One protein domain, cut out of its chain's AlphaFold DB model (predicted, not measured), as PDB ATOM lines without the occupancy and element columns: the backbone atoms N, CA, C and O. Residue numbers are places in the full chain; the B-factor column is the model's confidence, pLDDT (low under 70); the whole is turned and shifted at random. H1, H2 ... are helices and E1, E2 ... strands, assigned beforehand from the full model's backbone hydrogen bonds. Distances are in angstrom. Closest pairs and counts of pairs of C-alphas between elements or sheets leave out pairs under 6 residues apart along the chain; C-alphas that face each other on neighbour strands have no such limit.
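This is residues 18 to 67 of the 68 residues of an uncharacterized protein of Hydrocarboniphaga effusa AP103 (UniProt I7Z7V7). What does one see first? A small three-stranded sheet lies toward one end of an elongated model; helix H1, in the long loop of residues 22 to 45 between E1 and E2, lies well away from it at the other end. After E3 a second helix, H2, meets the sheet only by its first two residues, and residues 62 to 67 stick out. What is it built of? The printed part has 50 residues, with E1, H1, E2, E3 and H2 in that order, of mixed class; the sheet, E1 - E2 - E3, is antiparallel, and the whole is loose, with a radius of gyration of the C-alphas of 12.7 A and spans of 35 by 22 by 16 A.

Where do the first elements lie? E1 is residues 18 to 21, from C-alpha 18 at (1.546, 42.606, -21.106), and H1 is residues 30 to 39, 13.8 A long. What follows? E2 is residues 46 to 50, 13.5 A long, E3 residues 53 to 55, and H2 residues 60 to 66, ending at C-alpha 66 at (-13.514, 37.876, -29.475).

How do the strands pair? E1 and E2 are antiparallel at 176 degrees, with N 18 and O 49 2.8 A apart. E2 and E3, a hairpin, are antiparallel at 145 degrees, with N 50 and O 53 2.9 A apart. And the helices? H1 is not on the sheet and is apart from H2. H2 only grazes the sheet with residues 60 to 61; its closest C-alphas to E2 are those of Ile 60 and Val 48, 7.5 A. In H1 and H2 every O i to N i+4 pair is within hydrogen-bond range.

How far does it reach? The two C-alphas farthest apart, of Asp 28 and Arg 67, are 36.4 A apart. Is it unbroken and confident? The printed part has no cut and no long link; its mean pLDDT is 84.7, with residues 23 to 24 under 70.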
ATOM      1  N   GLY A  18       0.260  43.267 -21.304       94.12
ATOM      2  CA  GLY A  18       1.546  42.606 -21.106       94.12
ATOM      3  C   GLY A  18       1.323  41.104 -20.976       94.12
ATOM      4  O   GLY A  18       0.404  40.686 -20.282       94.12
ATOM      5  N   VAL A  19       2.143  40.283 -21.627       91.25
ATOM      6  CA  VAL A  19       2.046  38.821 -21.526       91.25
ATOM      7  C   VAL A  19       3.396  38.274 -21.101       91.25
ATOM      8  O   VAL A  19       4.406  38.528 -21.757       91.25
ATOM      9  N   SER A  20       3.406  37.509 -20.015       87.44
ATOM     10  CA  SER A  20       4.558  36.722 -19.597       87.44
ATOM     11  C   SER A  20       4.168  35.255 -19.607       87.44
ATOM     12  O   SER A  20       3.245  34.852 -18.906       87.44
ATOM     13  N   ILE A  21       4.859  34.460 -20.418       83.25
ATOM     14  CA  ILE A  21       4.697  33.008 -20.447       83.25
ATOM     15  C   ILE A  21       5.955  32.409 -19.833       83.25
ATOM     16  O   ILE A  21       7.061  32.623 -20.333       83.25
ATOM     17  N   VAL A  22       5.786  31.680 -18.736       72.81
ATOM     18  CA  VAL A  22       6.851  30.880 -18.143       72.81
ATOM     19  C   VAL A  22       6.955  29.606 -18.976       72.81
ATOM     20  O   VAL A  22       6.038  28.788 -19.004       72.81
ATOM     21  N   GLY A  23       8.060  29.447 -19.697       66.62
ATOM     22  CA  GLY A  23       8.319  28.271 -20.518       66.62
ATOM     23  C   GLY A  23       9.772  27.837 -20.399       66.62
ATOM     24  O   GLY A  23      10.674  28.672 -20.343       66.62
ATOM     25  N   GLY A  24       9.989  26.526 -20.348       64.69
ATOM     26  CA  GLY A  24      11.277  25.911 -20.658       64.69
ATOM     27  C   GLY A  24      11.516  25.881 -22.170       64.69
ATOM     28  O   GLY A  24      10.771  26.481 -22.948       64.69
ATOM     29  N   ASP A  25      12.557  25.182 -22.605       70.31
ATOM     30  CA  ASP A  25      12.919  25.146 -24.019       70.31
ATOM     31  C   ASP A  25      11.953  24.270 -24.831       70.31
ATOM     32  O   ASP A  25      12.022  23.043 -24.827       70.31
ATOM     33  N   LEU A  26      11.023  24.907 -25.541       70.75
ATOM     34  CA  LEU A  26      10.071  24.220 -26.417       70.75
ATOM     35  C   LEU A  26      10.664  23.851 -27.789       70.75
ATOM     36  O   LEU A  26       9.965  23.242 -28.611       70.75
ATOM     37  N   THR A  27      11.909  24.246 -28.063       74.56
ATOM     38  CA  THR A  27      12.579  24.055 -29.355       74.56
ATOM     39  C   THR A  27      13.618  22.947 -29.267       74.56
ATOM     40  O   THR A  27      13.563  22.010 -30.065       74.56
ATOM     41  N   ASP A  28      14.496  23.016 -28.268       78.44
ATOM     42  CA  ASP A  28      15.663  22.142 -28.148       78.44
ATOM     43  C   ASP A  28      15.496  21.043 -27.082       78.44
ATOM     44  O   ASP A  28      16.326  20.134 -27.007       78.44
ATOM     45  N   ASP A  29      14.391  21.048 -26.322       82.56
ATOM     46  CA  ASP A  29      14.004  19.954 -25.421       82.56
ATOM     47  C   ASP A  29      12.635  19.348 -25.808       82.56
ATOM     48  O   ASP A  29      11.571  19.740 -25.310       82.56
ATOM     49  N   PRO A  30      12.629  18.336 -26.701       84.25
ATOM     50  CA  PRO A  30      11.414  17.624 -27.086       84.25
ATOM     51  C   PRO A  30      10.701  16.930 -25.916       84.25
ATOM     52  O   PRO A  30       9.490  16.721 -25.994       84.25
ATOM     53  N   GLY A  31      11.431  16.562 -24.855       85.38
ATOM     54  CA  GLY A  31      10.876  15.926 -23.663       85.38
ATOM     55  C   GLY A  31      10.077  16.920 -22.831       85.38
ATOM     56  O   GLY A  31       8.911  16.664 -22.531       85.38
ATOM     57  N   PHE A  32      10.665  18.088 -22.558       82.94
ATOM     58  CA  PHE A  32       9.970  19.200 -21.914       82.94
ATOM     59  C   PHE A  32       8.744  19.634 -22.721       82.94
ATOM     60  O   PHE A  32       7.658  19.764 -22.165       82.94
ATOM     61  N   LYS A  33       8.872  19.794 -24.045       82.94
ATOM     62  CA  LYS A  33       7.744  20.164 -24.913       82.94
ATOM     63  C   LYS A  33       6.589  19.169 -24.826       82.94
ATOM     64  O   LYS A  33       5.435  19.584 -24.739       82.94
ATOM     65  N   ALA A  34       6.883  17.871 -24.904       84.81
ATOM     66  CA  ALA A  34       5.856  16.837 -24.856       84.81
ATOM     67  C   ALA A  34       5.126  16.840 -23.506       84.81
ATOM     68  O   ALA A  34       3.899  16.775 -23.487       84.81
ATOM     69  N   ASP A  35       5.863  16.971 -22.402       83.75
ATOM     70  CA  ASP A  35       5.287  17.028 -21.058       83.75
ATOM     71  C   ASP A  35       4.484  18.317 -20.827       83.75
ATOM     72  O   ASP A  35       3.341  18.262 -20.386       83.75
ATOM     73  N   PHE A  36       5.020  19.471 -21.233       81.69
ATOM     74  CA  PHE A  36       4.337  20.762 -21.143       81.69
ATOM     75  C   PHE A  36       3.014  20.778 -21.922       81.69
ATOM     76  O   PHE A  36       2.013  21.285 -21.425       81.69
ATOM     77  N   LEU A  37       2.975  20.198 -23.127       82.00
ATOM     78  CA  LEU A  37       1.750  20.135 -23.933       82.00
ATOM     79  C   LEU A  37       0.742  19.094 -23.430       82.00
ATOM     80  O   LEU A  37      -0.458  19.286 -23.613       82.00
ATOM     81  N   ALA A  38       1.208  17.981 -22.857       85.62
ATOM     82  CA  ALA A  38       0.334  16.896 -22.412       85.62
ATOM     83  C   ALA A  38      -0.195  17.100 -20.984       85.62
ATOM     84  O   ALA A  38      -1.347  16.774 -20.708       85.62
ATOM     85  N   ASN A  39       0.649  17.620 -20.094       81.62
ATOM     86  CA  ASN A  39       0.433  17.647 -18.648       81.62
ATOM     87  C   ASN A  39       0.552  19.054 -18.039       81.62
ATOM     88  O   ASN A  39       0.307  19.214 -16.843       81.62
ATOM     89  N   GLY A  40       0.942  20.066 -18.820       74.69
ATOM     90  CA  GLY A  40       1.093  21.433 -18.332       74.69
ATOM     91  C   GLY A  40      -0.244  22.070 -17.955       74.69
ATOM     92  O   GLY A  40      -1.220  21.997 -18.703       74.69
ATOM     93  N   ASP A  41      -0.278  22.739 -16.803       78.62
ATOM     94  CA  ASP A  41      -1.397  23.595 -16.418       78.62
ATOM     95  C   ASP A  41      -1.215  24.982 -17.039       78.62
ATOM     96  O   ASP A  41      -0.326  25.741 -16.649       78.62
ATOM     97  N   VAL A  42      -2.079  25.329 -17.996       71.88
ATOM     98  CA  VAL A  42      -2.036  26.616 -18.701       71.88
ATOM     99  C   VAL A  42      -2.143  27.815 -17.751       71.88
ATOM    100  O   VAL A  42      -1.574  28.865 -18.044       71.88
ATOM    101  N   HIS A  43      -2.809  27.659 -16.602       71.69
ATOM    102  CA  HIS A  43      -2.940  28.711 -15.591       71.69
ATOM    103  C   HIS A  43      -1.661  28.915 -14.770       71.69
ATOM    104  O   HIS A  43      -1.481  29.970 -14.168       71.69
ATOM    105  N   ALA A  44      -0.765  27.926 -14.753       74.50
ATOM    106  CA  ALA A  44       0.562  28.031 -14.151       74.50
ATOM    107  C   ALA A  44       1.642  28.445 -15.169       74.50
ATOM    108  O   ALA A  44       2.761  28.785 -14.784       74.50
ATOM    109  N   SER A  45       1.313  28.438 -16.463       79.00
ATOM    110  CA  SER A  45       2.244  28.716 -17.563       79.00
ATOM    111  C   SER A  45       2.520  30.199 -17.790       79.00
ATOM    112  O   SER A  45       3.269  30.540 -18.700       79.00
ATOM    113  N   GLY A  46       1.931  31.110 -17.018       87.25
ATOM    114  CA  GLY A  46       2.133  32.537 -17.227       87.25
ATOM    115  C   GLY A  46       1.112  33.420 -16.539       87.25
ATOM    116  O   GLY A  46       0.286  32.965 -15.754       87.25
ATOM    117  N   TYR A  47       1.189  34.703 -16.866       91.38
ATOM    118  CA  TYR A  47       0.222  35.706 -16.457       91.38
ATOM    119  C   TYR A  47       0.135  36.827 -17.495       91.38
ATOM    120  O   TYR A  47       1.027  37.041 -18.324       91.38
ATOM    121  N   VAL A  48      -0.973  37.554 -17.434       94.19
ATOM    122  CA  VAL A  48      -1.246  38.758 -18.211       94.19
ATOM    123  C   VAL A  48      -1.224  39.955 -17.276       94.19
ATOM    124  O   VAL A  48      -1.758  39.893 -16.175       94.19
ATOM    125  N   VAL A  49      -0.630  41.056 -17.724       95.12
ATOM    126  CA  VAL A  49      -0.717  42.357 -17.062       95.12
ATOM    127  C   VAL A  49      -1.672  43.237 -17.850       95.12
ATOM    128  O   VAL A  49      -1.454  43.476 -19.039       95.12
ATOM    129  N   HIS A  50      -2.706  43.748 -17.190       94.69
ATOM    130  CA  HIS A  50      -3.616  44.741 -17.757       94.69
ATOM    131  C   HIS A  50      -3.634  45.973 -16.857       94.69
ATOM    132  O   HIS A  50      -3.984  45.895 -15.680       94.69
ATOM    133  N   GLY A  51      -3.170  47.112 -17.376       91.94
ATOM    134  CA  GLY A  51      -2.888  48.281 -16.542       91.94
ATOM    135  C   GLY A  51      -1.803  47.977 -15.502       91.94
ATOM    136  O   GLY A  51      -0.634  47.834 -15.852       91.94
ATOM    137  N   THR A  52      -2.191  47.892 -14.228       92.19
ATOM    138  CA  THR A  52      -1.301  47.546 -13.101       92.19
ATOM    139  C   THR A  52      -1.634  46.204 -12.452       92.19
ATOM    140  O   THR A  52      -1.034  45.862 -11.436       92.19
ATOM    141  N   GLU A  53      -2.614  45.472 -12.982       94.19
ATOM    142  CA  GLU A  53      -3.097  44.223 -12.395       94.19
ATOM    143  C   GLU A  53      -2.530  43.014 -13.134       94.19
ATOM    144  O   GLU A  53      -2.538  42.968 -14.366       94.19
ATOM    145  N   GLU A  54      -2.071  42.024 -12.369       93.12
ATOM    146  CA  GLU A  54      -1.662  40.716 -12.879       93.12
ATOM    147  C   GLU A  54      -2.833  39.730 -12.812       93.12
ATOM    148  O   GLU A  54      -3.528  39.628 -11.801       93.12
ATOM    149  N   GLN A  55      -3.038  38.979 -13.891       91.25
ATOM    150  CA  GLN A  55      -4.103  37.995 -14.040       91.25
ATOM    151  C   GLN A  55      -3.517  36.668 -14.524       91.25
ATOM    152  O   GLN A  55      -2.799  36.624 -15.520       91.25
ATOM    153  N   ALA A  56      -3.842  35.570 -13.837       89.31
ATOM    154  CA  ALA A  56      -3.359  34.231 -14.195       89.31
ATOM    155  C   ALA A  56      -4.003  33.678 -15.480       89.31
ATOM    156  O   ALA A  56      -3.490  32.750 -16.101       89.31
ATOM    157  N   ASP A  57      -5.148  34.228 -15.889       89.19
ATOM    158  CA  ASP A  57      -5.794  33.832 -17.133       89.19
ATOM    159  C   ASP A  57      -5.072  34.451 -18.335       89.19
ATOM    160  O   ASP A  57      -5.309  35.590 -18.742       89.19
ATOM    161  N   VAL A  58      -4.195  33.660 -18.945       88.88
ATOM    162  CA  VAL A  58      -3.437  34.060 -20.134       88.88
ATOM    163  C   VAL A  58      -4.301  34.257 -21.387       88.88
ATOM    164  O   VAL A  58      -3.809  34.754 -22.399       88.88
ATOM    165  N   THR A  59      -5.589  33.895 -21.350       89.81
ATOM    166  CA  THR A  59      -6.498  33.977 -22.503       89.81
ATOM    167  C   THR A  59      -7.227  35.317 -22.623       89.81
ATOM    168  O   THR A  59      -7.841  35.584 -23.659       89.81
ATOM    169  N   ILE A  60      -7.118  36.201 -21.624       92.06
ATOM    170  CA  ILE A  60      -7.811  37.502 -21.572       92.06
ATOM    171  C   ILE A  60      -7.645  38.350 -22.842       92.06
ATOM    172  O   ILE A  60      -8.662  38.843 -23.334       92.06
ATOM    173  N   PRO A  61      -6.442  38.507 -23.433       92.69
ATOM    174  CA  PRO A  61      -6.289  39.317 -24.643       92.69
ATOM    175  C   PRO A  61      -7.088  38.756 -25.828       92.69
ATOM    176  O   PRO A  61      -7.647  39.502 -26.631       92.69
ATOM    177  N   ILE A  62      -7.185  37.427 -25.918       91.62
ATOM    178  CA  ILE A  62      -7.978  36.748 -26.945       91.62
ATOM    179  C   ILE A  62      -9.467  36.898 -26.645       91.62
ATOM    180  O   ILE A  62     -10.245  37.198 -27.547       91.62
ATOM    181  N   ALA A  63      -9.872  36.748 -25.383       93.00
ATOM    182  CA  ALA A  63     -11.248  36.983 -24.974       93.00
ATOM    183  C   ALA A  63     -11.691  38.423 -25.287       93.00
ATOM    184  O   ALA A  63     -12.796  38.607 -25.783       93.00
ATOM    185  N   TRP A  64     -10.836  39.428 -25.062       94.00
ATOM    186  CA  TRP A  64     -11.091  40.819 -25.452       94.00
ATOM    187  C   TRP A  64     -11.322  40.950 -26.961       94.00
ATOM    188  O   TRP A  64     -12.338  41.504 -27.377       94.00
ATOM    189  N   LEU A  65     -10.458  40.345 -27.780       91.38
ATOM    190  CA  LEU A  65     -10.589  40.381 -29.238       91.38
ATOM    191  C   LEU A  65     -11.886  39.723 -29.745       91.38
ATOM    192  O   LEU A  65     -12.464  40.170 -30.735       91.38
ATOM    193  N   LEU A  66     -12.336  38.653 -29.082       92.88
ATOM    194  CA  LEU A  66     -13.514  37.876 -29.475       92.88
ATOM    195  C   LEU A  66     -14.843  38.448 -28.960       92.88
ATOM    196  O   LEU A  66     -15.891  37.955 -29.361       92.88
ATOM    197  N   ARG A  67     -14.833  39.466 -28.092       81.12
ATOM    198  CA  ARG A  67     -16.047  40.071 -27.502       81.12
ATOM    199  C   ARG A  67     -16.884  40.916 -28.478       81.12
ATOM    200  O   ARG A  67     -17.801  41.598 -28.023       81.12
TER     201      ARG A  67